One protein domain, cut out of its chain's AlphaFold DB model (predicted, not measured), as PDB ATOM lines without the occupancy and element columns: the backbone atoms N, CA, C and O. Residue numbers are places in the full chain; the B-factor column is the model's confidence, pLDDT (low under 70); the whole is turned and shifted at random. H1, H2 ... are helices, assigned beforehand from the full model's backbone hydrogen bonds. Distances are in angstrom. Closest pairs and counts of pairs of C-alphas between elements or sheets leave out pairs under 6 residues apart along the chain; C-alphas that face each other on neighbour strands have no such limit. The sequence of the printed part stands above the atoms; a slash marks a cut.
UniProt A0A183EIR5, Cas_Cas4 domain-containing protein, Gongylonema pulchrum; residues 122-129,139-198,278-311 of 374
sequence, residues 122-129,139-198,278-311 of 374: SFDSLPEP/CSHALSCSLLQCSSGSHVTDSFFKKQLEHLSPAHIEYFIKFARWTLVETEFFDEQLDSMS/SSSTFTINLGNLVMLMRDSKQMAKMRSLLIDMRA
ATOM      1  N   SER A 122      42.925   6.175  -7.672       73.50
ATOM      2  CA  SER A 122      41.871   5.188  -7.907       73.50
ATOM      3  C   SER A 122      41.778   4.796  -9.376       73.50
ATOM      4  O   SER A 122      41.763   5.639 -10.273       73.50
ATOM      5  N   PHE A 123      41.640   3.491  -9.626       72.94
ATOM      6  CA  PHE A 123      41.338   2.974 -10.963       72.94
ATOM      7  C   PHE A 123      39.933   3.352 -11.453       72.94
ATOM      8  O   PHE A 123      39.669   3.249 -12.648       72.94
ATOM      9  N   ASP A 124      39.056   3.826 -10.568       72.25
ATOM     10  CA  ASP A 124      37.700   4.254 -10.923       72.25
ATOM     11  C   ASP A 124      37.658   5.703 -11.430       72.25
ATOM     12  O   ASP A 124      36.638   6.162 -11.931       72.25
ATOM     13  N   SER A 125      38.765   6.442 -11.307       75.44
ATOM     14  CA  SER A 125      38.880   7.846 -11.734       75.44
ATOM     15  C   SER A 125      39.605   8.028 -13.069       75.44
ATOM     16  O   SER A 125      39.852   9.156 -13.507       75.44
ATOM     17  N   LEU A 126      39.958   6.920 -13.724       76.19
ATOM     18  CA  LEU A 126      40.578   6.942 -15.042       76.19
ATOM     19  C   LEU A 126      39.589   7.469 -16.091       76.19
ATOM     20  O   LEU A 126      38.398   7.164 -16.008       76.19
ATOM     21  N   PRO A 127      40.064   8.210 -17.109       80.44
ATOM     22  CA  PRO A 127      39.224   8.586 -18.235       80.44
ATOM     23  C   PRO A 127      38.618   7.351 -18.900       80.44
ATOM     24  O   PRO A 127      39.282   6.313 -19.030       80.44
ATOM     25  N   GLU A 128      37.377   7.480 -19.362       80.31
ATOM     26  CA  GLU A 128      36.754   6.431 -20.161       80.31
ATOM     27  C   GLU A 128      37.571   6.171 -21.438       80.31
ATOM     28  O   GLU A 128      38.192   7.091 -21.991       80.31
ATOM     29  N   PRO A 129      37.599   4.922 -21.935       81.12
ATOM     30  CA  PRO A 129      38.231   4.635 -23.207       81.12
ATOM     31  C   PRO A 129      37.590   5.436 -24.341       81.12
ATOM     32  O   PRO A 129      36.420   5.813 -24.293       81.12
ATOM     33  N   CYS A 139      48.035   2.192 -29.929       89.56
ATOM     34  CA  CYS A 139      48.248   2.633 -28.557       89.56
ATOM     35  C   CYS A 139      49.177   1.664 -27.815       89.56
ATOM     36  O   CYS A 139      48.850   0.495 -27.604       89.56
ATOM     37  N   SER A 140      50.306   2.171 -27.318       90.44
ATOM     38  CA  SER A 140      51.246   1.403 -26.486       90.44
ATOM     39  C   SER A 140      50.653   0.938 -25.152       90.44
ATOM     40  O   SER A 140      51.202   0.043 -24.514       90.44
ATOM     41  N   HIS A 141      49.536   1.534 -24.736       90.44
ATOM     42  CA  HIS A 141      48.841   1.242 -23.488       90.44
ATOM     43  C   HIS A 141      47.591   0.375 -23.678       90.44
ATOM     44  O   HIS A 141      46.838   0.209 -22.722       90.44
ATOM     45  N   ALA A 142      47.367  -0.212 -24.861       91.50
ATOM     46  CA  ALA A 142      46.190  -1.041 -25.139       91.50
ATOM     47  C   ALA A 142      45.995  -2.168 -24.107       91.50
ATOM     48  O   ALA A 142      44.904  -2.309 -23.554       91.50
ATOM     49  N   LEU A 143      47.052  -2.916 -23.771       92.88
ATOM     50  CA  LEU A 143      46.987  -3.980 -22.760       92.88
ATOM     51  C   LEU A 143      46.673  -3.430 -21.360       92.88
ATOM     52  O   LEU A 143      45.760  -3.919 -20.702       92.88
ATOM     53  N   SER A 144      47.400  -2.401 -20.905       91.62
ATOM     54  CA  SER A 144      47.162  -1.795 -19.586       91.62
ATOM     55  C   SER A 144      45.759  -1.200 -19.476       91.62
ATOM     56  O   SER A 144      45.103  -1.390 -18.463       91.62
ATOM     57  N   CYS A 145      45.274  -0.539 -20.528       89.69
ATOM     58  CA  CYS A 145      43.918  -0.004 -20.596       89.69
ATOM     59  C   CYS A 145      42.886  -1.135 -20.483       89.69
ATOM     60  O   CYS A 145      42.001  -1.061 -19.639       89.69
ATOM     61  N   SER A 146      43.066  -2.225 -21.239       89.81
ATOM     62  CA  SER A 146      42.176  -3.398 -21.195       89.81
ATOM     63  C   SER A 146      42.096  -4.016 -19.793       89.81
ATOM     64  O   SER A 146      41.008  -4.310 -19.306       89.81
ATOM     65  N   LEU A 147      43.240  -4.183 -19.121       90.56
ATOM     66  CA  LEU A 147      43.315  -4.740 -17.765       90.56
ATOM     67  C   LEU A 147      42.658  -3.830 -16.713       90.56
ATOM     68  O   LEU A 147      41.988  -4.305 -15.794       90.56
ATOM     69  N   LEU A 148      42.848  -2.517 -16.843       86.00
ATOM     70  CA  LEU A 148      42.267  -1.535 -15.930       86.00
ATOM     71  C   LEU A 148      40.748  -1.446 -16.098       86.00
ATOM     72  O   LEU A 148      40.042  -1.408 -15.099       86.00
ATOM     73  N   GLN A 149      40.235  -1.559 -17.326       82.25
ATOM     74  CA  GLN A 149      38.794  -1.640 -17.581       82.25
ATOM     75  C   GLN A 149      38.135  -2.832 -16.867       82.25
ATOM     76  O   GLN A 149      37.069  -2.678 -16.275       82.25
ATOM     77  N   CYS A 150      38.797  -3.998 -16.823       79.06
ATOM     78  CA  CYS A 150      38.334  -5.130 -16.007       79.06
ATOM     79  C   CYS A 150      38.336  -4.831 -14.498       79.06
ATOM     80  O   CYS A 150      37.546  -5.409 -13.755       79.06
ATOM     81  N   SER A 151      39.236  -3.962 -14.034       70.12
ATOM     82  CA  SER A 151      39.408  -3.639 -12.611       70.12
ATOM     83  C   SER A 151      38.326  -2.692 -12.084       70.12
ATOM     84  O   SER A 151      37.968  -2.796 -10.907       70.12
ATOM     85  N   SER A 152      37.799  -1.817 -12.946       65.12
ATOM     86  CA  SER A 152      36.770  -0.811 -12.631       65.12
ATOM     87  C   SER A 152      35.333  -1.361 -12.689       65.12
ATOM     88  O   SER A 152      34.372  -0.601 -12.668       65.12
ATOM     89  N   GLY A 153      35.148  -2.683 -12.831       59.00
ATOM     90  CA  GLY A 153      33.820  -3.319 -12.876       59.00
ATOM     91  C   GLY A 153      33.018  -3.059 -14.158       59.00
ATOM     92  O   GLY A 153      31.898  -3.553 -14.291       59.00
ATOM     93  N   SER A 154      33.590  -2.335 -15.123       59.69
ATOM     94  CA  SER A 154      33.002  -2.173 -16.449       59.69
ATOM     95  C   SER A 154      33.089  -3.496 -17.203       59.69
ATOM     96  O   SER A 154      34.161  -4.096 -17.328       59.69
ATOM     97  N   HIS A 155      31.960  -3.979 -17.727       56.00
ATOM     98  CA  HIS A 155      32.007  -5.104 -18.648       56.00
ATOM     99  C   HIS A 155      32.792  -4.670 -19.880       56.00
ATOM    100  O   HIS A 155      32.378  -3.773 -20.610       56.00
ATOM    101  N   VAL A 156      33.917  -5.336 -20.122       60.31
ATOM    102  CA  VAL A 156      34.662  -5.202 -21.366       60.31
ATOM    103  C   VAL A 156      33.788  -5.765 -22.486       60.31
ATOM    104  O   VAL A 156      33.808  -6.962 -22.766       60.31
ATOM    105  N   THR A 157      32.930  -4.934 -23.068       60.25
ATOM    106  CA  THR A 157      31.980  -5.337 -24.112       60.25
ATOM    107  C   THR A 157      32.624  -5.283 -25.487       60.25
ATOM    108  O   THR A 157      32.334  -6.148 -26.319       60.25
ATOM    109  N   ASP A 158      33.552  -4.347 -25.698       75.88
ATOM    110  CA  ASP A 158      34.253  -4.194 -26.966       75.88
ATOM    111  C   ASP A 158      35.166  -5.398 -27.252       75.88
ATOM    112  O   ASP A 158      36.021  -5.801 -26.454       75.88
ATOM    113  N   SER A 159      34.977  -5.955 -28.446       82.44
ATOM    114  CA  SER A 159      35.805  -7.006 -29.033       82.44
ATOM    115  C   SER A 159      37.308  -6.697 -29.002       82.44
ATOM    116  O   SER A 159      38.107  -7.614 -28.803       82.44
ATOM    117  N   PHE A 160      37.700  -5.426 -29.146       86.81
ATOM    118  CA  PHE A 160      39.090  -4.988 -29.139       86.81
ATOM    119  C   PHE A 160      39.774  -5.338 -27.817       86.81
ATOM    120  O   PHE A 160      40.810  -6.002 -27.812       86.81
ATOM    121  N   PHE A 161      39.178  -4.937 -26.696       87.00
ATOM    122  CA  PHE A 161      39.736  -5.170 -25.366       87.00
ATOM    123  C   PHE A 161      39.682  -6.654 -24.979       87.00
ATOM    124  O   PHE A 161      40.641  -7.160 -24.406       87.00
ATOM    125  N   LYS A 162      38.620  -7.388 -25.355       87.81
ATOM    126  CA  LYS A 162      38.567  -8.851 -25.157       87.81
ATOM    127  C   LYS A 162      39.727  -9.555 -25.856       87.81
ATOM    128  O   LYS A 162      40.374 -10.406 -25.257       87.81
ATOM    129  N   LYS A 163      40.030  -9.152 -27.094       90.88
ATOM    130  CA  LYS A 163      41.157  -9.690 -27.862       90.88
ATOM    131  C   LYS A 163      42.504  -9.416 -27.192       90.88
ATOM    132  O   LYS A 163      43.380 -10.266 -27.231       90.88
ATOM    133  N   GLN A 164      42.679  -8.264 -26.538       92.12
ATOM    134  CA  GLN A 164      43.912  -7.976 -25.789       92.12
ATOM    135  C   GLN A 164      44.123  -8.896 -24.577       92.12
ATOM    136  O   GLN A 164      45.227  -8.924 -24.041       92.12
ATOM    137  N   LEU A 165      43.083  -9.599 -24.117       93.44
ATOM    138  CA  LEU A 165      43.095 -10.407 -22.894       93.44
ATOM    139  C   LEU A 165      42.857 -11.902 -23.160       93.44
ATOM    140  O   LEU A 165      42.826 -12.682 -22.213       93.44
ATOM    141  N   GLU A 166      42.695 -12.318 -24.419       94.31
ATOM    142  CA  GLU A 166      42.280 -13.681 -24.790       94.31
ATOM    143  C   GLU A 166      43.263 -14.775 -24.340       94.31
ATOM    144  O   GLU A 166      42.877 -15.920 -24.113       94.31
ATOM    145  N   HIS A 167      44.537 -14.418 -24.168       96.19
ATOM    146  CA  HIS A 167      45.608 -15.304 -23.714       96.19
ATOM    147  C   HIS A 167      45.702 -15.435 -22.183       96.19
ATOM    148  O   HIS A 167      46.593 -16.134 -21.684       96.19
ATOM    149  N   LEU A 168      44.852 -14.733 -21.427       96.94
ATOM    150  CA  LEU A 168      44.849 -14.715 -19.962       96.94
ATOM    151  C   LEU A 168      43.692 -15.541 -19.401       96.94
ATOM    152  O   LEU A 168      42.562 -15.473 -19.875       96.94
ATOM    153  N   SER A 169      43.973 -16.302 -18.342       96.06
ATOM    154  CA  SER A 169      42.932 -16.995 -17.583       96.06
ATOM    155  C   SER A 169      42.233 -16.040 -16.602       96.06
ATOM    156  O   SER A 169      42.812 -15.009 -16.236       96.06
ATOM    157  N   PRO A 170      41.039 -16.389 -16.085       94.31
ATOM    158  CA  PRO A 170      40.392 -15.619 -15.021       94.31
ATOM    159  C   PRO A 170      41.295 -15.413 -13.795       94.31
ATOM    160  O   PRO A 170      41.390 -14.301 -13.287       94.31
ATOM    161  N   ALA A 171      42.056 -16.440 -13.393       96.62
ATOM    162  CA  ALA A 171      42.999 -16.348 -12.277       96.62
ATOM    163  C   ALA A 171      44.130 -15.333 -12.536       96.62
ATOM    164  O   ALA A 171      44.588 -14.659 -11.614       96.62
ATOM    165  N   HIS A 172      44.577 -15.182 -13.791       97.38
ATOM    166  CA  HIS A 172      45.589 -14.181 -14.158       97.38
ATOM    167  C   HIS A 172      45.040 -12.756 -14.022       97.38
ATOM    168  O   HIS A 172      45.733 -11.881 -13.503       97.38
ATOM    169  N   ILE A 173      43.792 -12.537 -14.446       94.19
ATOM    170  CA  ILE A 173      43.104 -11.246 -14.324       94.19
ATOM    171  C   ILE A 173      42.838 -10.907 -12.852       94.19
ATOM    172  O   ILE A 173      43.151  -9.802 -12.416       94.19
ATOM    173  N   GLU A 174      42.341 -11.857 -12.060       94.00
ATOM    174  CA  GLU A 174      42.124 -11.670 -10.619       94.00
ATOM    175  C   GLU A 174      43.425 -11.333  -9.881       94.00
ATOM    176  O   GLU A 174      43.451 -10.428  -9.041       94.00
ATOM    177  N   TYR A 175      44.524 -12.010 -10.231       96.31
ATOM    178  CA  TYR A 175      45.848 -11.695  -9.703       96.31
ATOM    179  C   TYR A 175      46.240 -10.248 -10.025       96.31
ATOM    180  O   TYR A 175      46.650  -9.512  -9.126       96.31
ATOM    181  N   PHE A 176      46.086  -9.816 -11.283       95.12
ATOM    182  CA  PHE A 176      46.362  -8.433 -11.677       95.12
ATOM    183  C   PHE A 176      45.545  -7.440 -10.842       95.12
ATOM    184  O   PHE A 176      46.134  -6.565 -10.210       95.12
ATOM    185  N   ILE A 177      44.218  -7.603 -10.793       91.00
ATOM    186  CA  ILE A 177      43.304  -6.693 -10.084       91.00
ATOM    187  C   ILE A 177      43.706  -6.577  -8.612       91.00
ATOM    188  O   ILE A 177      43.826  -5.474  -8.079       91.00
ATOM    189  N   LYS A 178      43.954  -7.717  -7.955       92.56
ATOM    190  CA  LYS A 178      44.334  -7.764  -6.542       92.56
ATOM    191  C   LYS A 178      45.623  -6.990  -6.273       92.56
ATOM    192  O   LYS A 178      45.637  -6.111  -5.415       92.56
ATOM    193  N   PHE A 179      46.699  -7.303  -6.994       93.25
ATOM    194  CA  PHE A 179      48.001  -6.686  -6.739       93.25
ATOM    195  C   PHE A 179      48.068  -5.232  -7.214       93.25
ATOM    196  O   PHE A 179      48.722  -4.415  -6.566       93.25
ATOM    197  N   ALA A 180      47.352  -4.876  -8.281       90.38
ATOM    198  CA  ALA A 180      47.231  -3.493  -8.722       90.38
ATOM    199  C   ALA A 180      46.542  -2.638  -7.642       90.38
ATOM    200  O   ALA A 180      47.052  -1.577  -7.290       90.38
ATOM    201  N   ARG A 181      45.444  -3.135  -7.050       87.75
ATOM    202  CA  ARG A 181      44.746  -2.463  -5.938       87.75
ATOM    203  C   ARG A 181      45.614  -2.358  -4.686       87.75
ATOM    204  O   ARG A 181      45.662  -1.298  -4.080       87.75
ATOM    205  N   TRP A 182      46.334  -3.415  -4.311       89.19
ATOM    206  CA  TRP A 182      47.258  -3.356  -3.170       89.19
ATOM    207  C   TRP A 182      48.368  -2.324  -3.367       89.19
ATOM    208  O   TRP A 182      48.671  -1.580  -2.441       89.19
ATOM    209  N   THR A 183      48.919  -2.228  -4.581       86.50
ATOM    210  CA  THR A 183      49.943  -1.219  -4.893       86.50
ATOM    211  C   THR A 183      49.368   0.202  -4.801       86.50
ATOM    212  O   THR A 183      50.061   1.103  -4.332       86.50
ATOM    213  N   LEU A 184      48.108   0.420  -5.210       82.81
ATOM    214  CA  LEU A 184      47.433   1.713  -5.032       82.81
ATOM    215  C   LEU A 184      47.264   2.074  -3.555       82.81
ATOM    216  O   LEU A 184      47.685   3.153  -3.160       82.81
ATOM    217  N   VAL A 185      46.713   1.164  -2.743       83.31
ATOM    218  CA  VAL A 185      46.471   1.402  -1.305       83.31
ATOM    219  C   VAL A 185      47.775   1.703  -0.565       83.31
ATOM    220  O   VAL A 185      47.823   2.596   0.274       83.31
ATOM    221  N   GLU A 186      48.853   0.986  -0.890       83.12
ATOM    222  CA  GLU A 186      50.178   1.270  -0.332       83.12
ATOM    223  C   GLU A 186      50.650   2.686  -0.699       83.12
ATOM    224  O   GLU A 186      51.193   3.394   0.144       83.12
ATOM    225  N   THR A 187      50.398   3.122  -1.936       78.19
ATOM    226  CA  THR A 187      50.774   4.465  -2.409       78.19
ATOM    227  C   THR A 187      49.974   5.556  -1.705       78.19
ATOM    228  O   THR A 187      50.563   6.529  -1.249       78.19
ATOM    229  N   GLU A 188      48.661   5.370  -1.564       76.69
ATOM    230  CA  GLU A 188      47.776   6.301  -0.857       76.69
ATOM    231  C   GLU A 188      48.203   6.479   0.606       76.69
ATOM    232  O   GLU A 188      48.357   7.603   1.077       76.69
ATOM    233  N   PHE A 189      48.527   5.379   1.295       75.06
ATOM    234  CA  PHE A 189      49.045   5.430   2.664       75.06
ATOM    235  C   PHE A 189      50.370   6.202   2.777       75.06
ATOM    236  O   PHE A 189      50.572   6.962   3.726       75.06
ATOM    237  N   PHE A 190      51.296   6.011   1.830       67.81
ATOM    238  CA  PHE A 190      52.562   6.748   1.834       67.81
ATOM    239  C   PHE A 190      52.364   8.247   1.579       67.81
ATOM    240  O   PHE A 190      53.028   9.050   2.238       67.81
ATOM    241  N   ASP A 191      51.455   8.625   0.679       65.38
ATOM    242  CA  ASP A 191      51.151  10.031   0.401       65.38
ATOM    243  C   ASP A 191      50.536  10.724   1.636       65.38
ATOM    244  O   ASP A 191      50.986  11.811   2.009       65.38
ATOM    245  N   GLU A 192      49.618  10.066   2.357       63.12
ATOM    246  CA  GLU A 192      49.074  10.576   3.630       63.12
ATOM    247  C   GLU A 192      50.158  10.765   4.708       63.12
ATOM    248  O   GLU A 192      50.167  11.762   5.440       63.12
ATOM    249  N   GLN A 193      51.115   9.832   4.806       60.09
ATOM    250  CA  GLN A 193      52.227   9.960   5.751       60.09
ATOM    251  C   GLN A 193      53.141  11.144   5.410       60.09
ATOM    252  O   GLN A 193      53.574  11.849   6.325       60.09
ATOM    253  N   LEU A 194      53.416  11.404   4.127       57.75
ATOM    254  CA  LEU A 194      54.249  12.536   3.707       57.75
ATOM    255  C   LEU A 194      53.647  13.892   4.095       57.75
ATOM    256  O   LEU A 194      54.392  14.768   4.546       57.75
ATOM    257  N   ASP A 195      52.328  14.055   3.976       54.34
ATOM    258  CA  ASP A 195      51.640  15.280   4.397       54.34
ATOM    259  C   ASP A 195      51.684  15.473   5.923       54.34
ATOM    260  O   ASP A 195      51.744  16.606   6.406       54.34
ATOM    261  N   SER A 196      51.738  14.379   6.693       49.41
ATOM    262  CA  SER A 196      51.847  14.418   8.157       49.41
ATOM    263  C   SER A 196      53.274  14.650   8.683       49.41
ATOM    264  O   SER A 196      53.448  15.213   9.763       49.41
ATOM    265  N   MET A 197      54.313  14.263   7.930       47.88
ATOM    266  CA  MET A 197      55.724  14.310   8.357       47.88
ATOM    267  C   MET A 197      56.445  15.628   8.012       47.88
ATOM    268  O   MET A 197      57.670  15.660   7.859       47.88
ATOM    269  N   SER A 198      55.723  16.745   7.914       50.16
ATOM    270  CA  SER A 198      56.255  18.063   7.530       50.16
ATOM    271  C   SER A 198      57.213  18.735   8.540       50.16
ATOM    272  O   SER A 198      57.351  19.957   8.527       50.16
ATOM    273  N   SER A 278      60.975   9.126  -3.550       58.12
ATOM    274  CA  SER A 278      60.564   8.851  -4.923       58.12
ATOM    275  C   SER A 278      59.341   7.934  -4.943       58.12
ATOM    276  O   SER A 278      59.473   6.751  -4.636       58.12
ATOM    277  N   SER A 279      58.209   8.416  -5.455       59.72
ATOM    278  CA  SER A 279      56.994   7.630  -5.749       59.72
ATOM    279  C   SER A 279      57.153   6.619  -6.906       59.72
ATOM    280  O   SER A 279      56.190   6.056  -7.427       59.72
ATOM    281  N   SER A 280      58.393   6.345  -7.327       64.12
ATOM    282  CA  SER A 280      58.701   5.472  -8.467       64.12
ATOM    283  C   SER A 280      58.331   4.001  -8.238       64.12
ATOM    284  O   SER A 280      58.097   3.280  -9.209       64.12
ATOM    285  N   THR A 281      58.219   3.565  -6.979       71.12
ATOM    286  CA  THR A 281      57.891   2.180  -6.611       71.12
ATOM    287  C   THR A 281      56.539   1.747  -7.174       71.12
ATOM    288  O   THR A 281      56.453   0.681  -7.781       71.12
ATOM    289  N   PHE A 282      55.512   2.600  -7.071       78.81
ATOM    290  CA  PHE A 282      54.187   2.332  -7.633       78.81
ATOM    291  C   PHE A 282      54.251   2.077  -9.142       78.81
ATOM    292  O   PHE A 282      53.783   1.050  -9.636       78.81
ATOM    293  N   THR A 283      54.904   2.988  -9.873       81.44
ATOM    294  CA  THR A 283      55.015   2.916 -11.338       81.44
ATOM    295  C   THR A 283      55.755   1.652 -11.777       81.44
ATOM    296  O   THR A 283      55.343   0.988 -12.729       81.44
ATOM    297  N   ILE A 284      56.830   1.287 -11.071       87.00
ATOM    298  CA  ILE A 284      57.614   0.081 -11.362       87.00
ATOM    299  C   ILE A 284      56.787  -1.180 -11.088       87.00
ATOM    300  O   ILE A 284      56.745  -2.077 -11.930       87.00
ATOM    301  N   ASN A 285      56.109  -1.248  -9.943       89.69
ATOM    302  CA  ASN A 285      55.309  -2.407  -9.558       89.69
ATOM    303  C   ASN A 285      54.134  -2.620 -10.516       89.69
ATOM    304  O   ASN A 285      53.967  -3.723 -11.038       89.69
ATOM    305  N   LEU A 286      53.386  -1.561 -10.833       88.75
ATOM    306  CA  LEU A 286      52.298  -1.632 -11.804       88.75
ATOM    307  C   LEU A 286      52.815  -2.006 -13.202       88.75
ATOM    308  O   LEU A 286      52.228  -2.856 -13.872       88.75
ATOM    309  N   GLY A 287      53.951  -1.443 -13.624       91.94
ATOM    310  CA  GLY A 287      54.610  -1.808 -14.879       91.94
ATOM    311  C   GLY A 287      54.999  -3.290 -14.939       91.94
ATOM    312  O   GLY A 287      54.763  -3.948 -15.953       91.94
ATOM    313  N   ASN A 288      55.527  -3.843 -13.843       94.94
ATOM    314  CA  ASN A 288      55.855  -5.266 -13.729       94.94
ATOM    315  C   ASN A 288      54.605  -6.153 -13.796       94.94
ATOM    316  O   ASN A 288      54.638  -7.196 -14.451       94.94
ATOM    317  N   LEU A 289      53.496  -5.736 -13.173       95.38
ATOM    318  CA  LEU A 289      52.216  -6.444 -13.258       95.38
ATOM    319  C   LEU A 289      51.682  -6.459 -14.695       95.38
ATOM    320  O   LEU A 289      51.344  -7.524 -15.206       95.38
ATOM    321  N   VAL A 290      51.670  -5.313 -15.383       95.38
ATOM    322  CA  VAL A 290      51.257  -5.241 -16.798       95.38
ATOM    323  C   VAL A 290      52.172  -6.100 -17.675       95.38
ATOM    324  O   VAL A 290      51.691  -6.824 -18.547       95.38
ATOM    325  N   MET A 291      53.485  -6.080 -17.427       96.50
ATOM    326  CA  MET A 291      54.443  -6.919 -18.149       96.50
ATOM    327  C   MET A 291      54.155  -8.412 -17.949       96.50
ATOM    328  O   MET A 291      54.165  -9.163 -18.924       96.50
ATOM    329  N   LEU A 292      53.840  -8.840 -16.722       97.69
ATOM    330  CA  LEU A 292      53.471 -10.223 -16.406       97.69
ATOM    331  C   LEU A 292      52.228 -10.683 -17.180       97.69
ATOM    332  O   LEU A 292      52.121 -11.861 -17.526       97.69
ATOM    333  N   MET A 293      51.319  -9.763 -17.505       97.62
ATOM    334  CA  MET A 293      50.105 -10.035 -18.279       97.62
ATOM    335  C   MET A 293      50.312  -9.990 -19.796       97.62
ATOM    336  O   MET A 293      49.390 -10.290 -20.545       97.62
ATOM    337  N   ARG A 294      51.512  -9.671 -20.295       96.88
ATOM    338  CA  ARG A 294      51.776  -9.614 -21.740       96.88
ATOM    339  C   ARG A 294      51.665 -10.989 -22.401       96.88
ATOM    340  O   ARG A 294      52.078 -12.005 -21.826       96.88
ATOM    341  N   ASP A 295      51.177 -11.010 -23.638       96.38
ATOM    342  CA  ASP A 295      51.200 -12.213 -24.464       96.38
ATOM    343  C   ASP A 295      52.621 -12.489 -24.969       96.38
ATOM    344  O   ASP A 295      53.143 -11.856 -25.887       96.38
ATOM    345  N   SER A 296      53.312 -13.387 -24.277       97.00
ATOM    346  CA  SER A 296      54.602 -13.915 -24.695       97.00
ATOM    347  C   SER A 296      54.828 -15.268 -24.038       97.00
ATOM    348  O   SER A 296      54.393 -15.505 -22.909       97.00
ATOM    349  N   LYS A 297      55.593 -16.145 -24.696       96.62
ATOM    350  CA  LYS A 297      55.939 -17.470 -24.152       96.62
ATOM    351  C   LYS A 297      56.632 -17.381 -22.787       96.62
ATOM    352  O   LYS A 297      56.380 -18.198 -21.905       96.62
ATOM    353  N   GLN A 298      57.489 -16.376 -22.601       96.00
ATOM    354  CA  GLN A 298      58.207 -16.165 -21.346       96.00
ATOM    355  C   GLN A 298      57.257 -15.767 -20.212       96.00
ATOM    356  O   GLN A 298      57.347 -16.327 -19.120       96.00
ATOM    357  N   MET A 299      56.337 -14.833 -20.464       97.50
ATOM    358  CA  MET A 299      55.373 -14.404 -19.450       97.50
ATOM    359  C   MET A 299      54.308 -15.468 -19.192       97.50
ATOM    360  O   MET A 299      53.951 -15.671 -18.040       97.50
ATOM    361  N   ALA A 300      53.897 -16.244 -20.197       97.69
ATOM    362  CA  ALA A 300      53.047 -17.418 -19.994       97.69
ATOM    363  C   ALA A 300      53.706 -18.440 -19.049       97.69
ATOM    364  O   ALA A 300      53.079 -18.907 -18.098       97.69
ATOM    365  N   LYS A 301      55.006 -18.719 -19.232       96.56
ATOM    366  CA  LYS A 301      55.775 -19.550 -18.294       96.56
ATOM    367  C   LYS A 301      55.804 -18.932 -16.892       96.56
ATOM    368  O   LYS A 301      55.620 -19.659 -15.917       96.56
ATOM    369  N   MET A 302      56.015 -17.620 -16.783       97.31
ATOM    370  CA  MET A 302      56.042 -16.923 -15.495       97.31
ATOM    371  C   MET A 302      54.688 -16.991 -14.773       97.31
ATOM    372  O   MET A 302      54.652 -17.360 -13.604       97.31
ATOM    373  N   ARG A 303      53.578 -16.736 -15.478       98.25
ATOM    374  CA  ARG A 303      52.213 -16.879 -14.946       98.25
ATOM    375  C   ARG A 303      51.937 -18.307 -14.481       98.25
ATOM    376  O   ARG A 303      51.443 -18.477 -13.373       98.25
ATOM    377  N   SER A 304      52.387 -19.317 -15.235       97.62
ATOM    378  CA  SER A 304      52.243 -20.719 -14.816       97.62
ATOM    379  C   SER A 304      52.933 -21.026 -13.486       97.62
ATOM    380  O   SER A 304      52.433 -21.814 -12.696       97.62
ATOM    381  N   LEU A 305      54.092 -20.414 -13.231       97.06
ATOM    382  CA  LEU A 305      54.886 -20.661 -12.028       97.06
ATOM    383  C   LEU A 305      54.388 -19.848 -10.827       97.06
ATOM    384  O   LEU A 305      54.376 -20.368  -9.718       97.06
ATOM    385  N   LEU A 306      54.020 -18.581 -11.043       96.31
ATOM    386  CA  LEU A 306      53.678 -17.641  -9.969       96.31
ATOM    387  C   LEU A 306      52.188 -17.605  -9.628       96.31
ATOM    388  O   LEU A 306      51.849 -17.407  -8.467       96.31
ATOM    389  N   ILE A 307      51.316 -17.731 -10.630       97.62
ATOM    390  CA  ILE A 307      49.864 -17.574 -10.470       97.62
ATOM    391  C   ILE A 307      49.200 -18.946 -10.451       97.62
ATOM    392  O   ILE A 307      48.501 -19.273  -9.501       97.62
ATOM    393  N   ASP A 308      49.494 -19.782 -11.451       97.12
ATOM    394  CA  ASP A 308      48.915 -21.131 -11.544       97.12
ATOM    395  C   ASP A 308      49.620 -22.136 -10.610       97.12
ATOM    396  O   ASP A 308      49.246 -23.305 -10.546       97.12
ATOM    397  N   MET A 309      50.656 -21.689  -9.887       96.00
ATOM    398  CA  MET A 309      51.406 -22.464  -8.892       96.00
ATOM    399  C   MET A 309      51.970 -23.796  -9.423       96.00
ATOM    400  O   MET A 309      52.114 -24.772  -8.681       96.00
ATOM    401  N   ARG A 310      52.349 -23.847 -10.709       96.06
ATOM    402  CA  ARG A 310      53.041 -24.996 -11.309       96.06
ATOM    403  C   ARG A 310      54.346 -25.260 -10.562       96.06
ATOM    404  O   ARG A 310      55.222 -24.396 -10.501       96.06
ATOM    405  N   ALA A 311      54.510 -26.483 -10.060       95.00
ATOM    406  CA  ALA A 311      55.724 -26.884  -9.359       95.00
ATOM    407  C   ALA A 311      56.981 -26.703 -10.246       95.00
ATOM    408  O   ALA A 311      56.959 -27.074 -11.427       95.00
TER     409      ALA A 311
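Overview. This is residues 122 to 129, 139 to 198 and 278 to 311 of the 374 residues of the protein "Cas_Cas4 domain-containing protein" of Gongylonema pulchrum (UniProt A0A183EIR5). The long helix H3 and the shorter H4 run side by side, opposite ways; H1 lies across one side of this pair with H2 packed on H1, and H5 is on the other side, at the end of H4. Residues 192 to 198 stick out. The printed part has 102 residues, with five named helices, H1 to H5 in chain order, and no named strand: all helix. It is only just compact, close to loose, with a radius of gyration of the C-alphas of 15.0 A and spans of 47 by 37 by 22 A.

Along the chain. H3, residues 170 to 196, is 39.6 A long from C-alpha 170 at (40.392, -15.619, -15.021). H4, residues 280 to 292, is 18.3 A long. H1 is residues 142 to 151, 14.5 A; H2, 159 to 165, 10.1 A; H5, 297 to 306, 14.4 A, ending at C-alpha (53.678, -17.641, -9.969).

Arrangement. H3, with residues 176 to 187 alone, touches H4 at a shallow tilt of 2 degrees; the closest C-alphas, Thr 183 and Phe 282, are 6.2 A apart. H1 touches H3, closest C-alphas Ser 151 and Ile 177, 5.6 A, about perpendicular at 83 degrees. H1 touches H2, closest C-alphas Ser 146 and Phe 161, 5.1 A. H4 touches H5, closest C-alphas Leu 292 and Met 299, 5.5 A. H2 and H5 are apart. In H1 to H5 every O i to N i+4 pair is within hydrogen-bond range.

Size, cuts and confidence. The farthest C-alphas, Ser 159 and Ser 198, are 48.8 A apart. Cuts leave gaps of 11.5 A between C-alphas 129 and 139 and 16.1 A between 198 and 278. Of the links printed whole, none is long. pLDDT is under 70 at residues 152 to 157, 190 to 198 and 278 to 280.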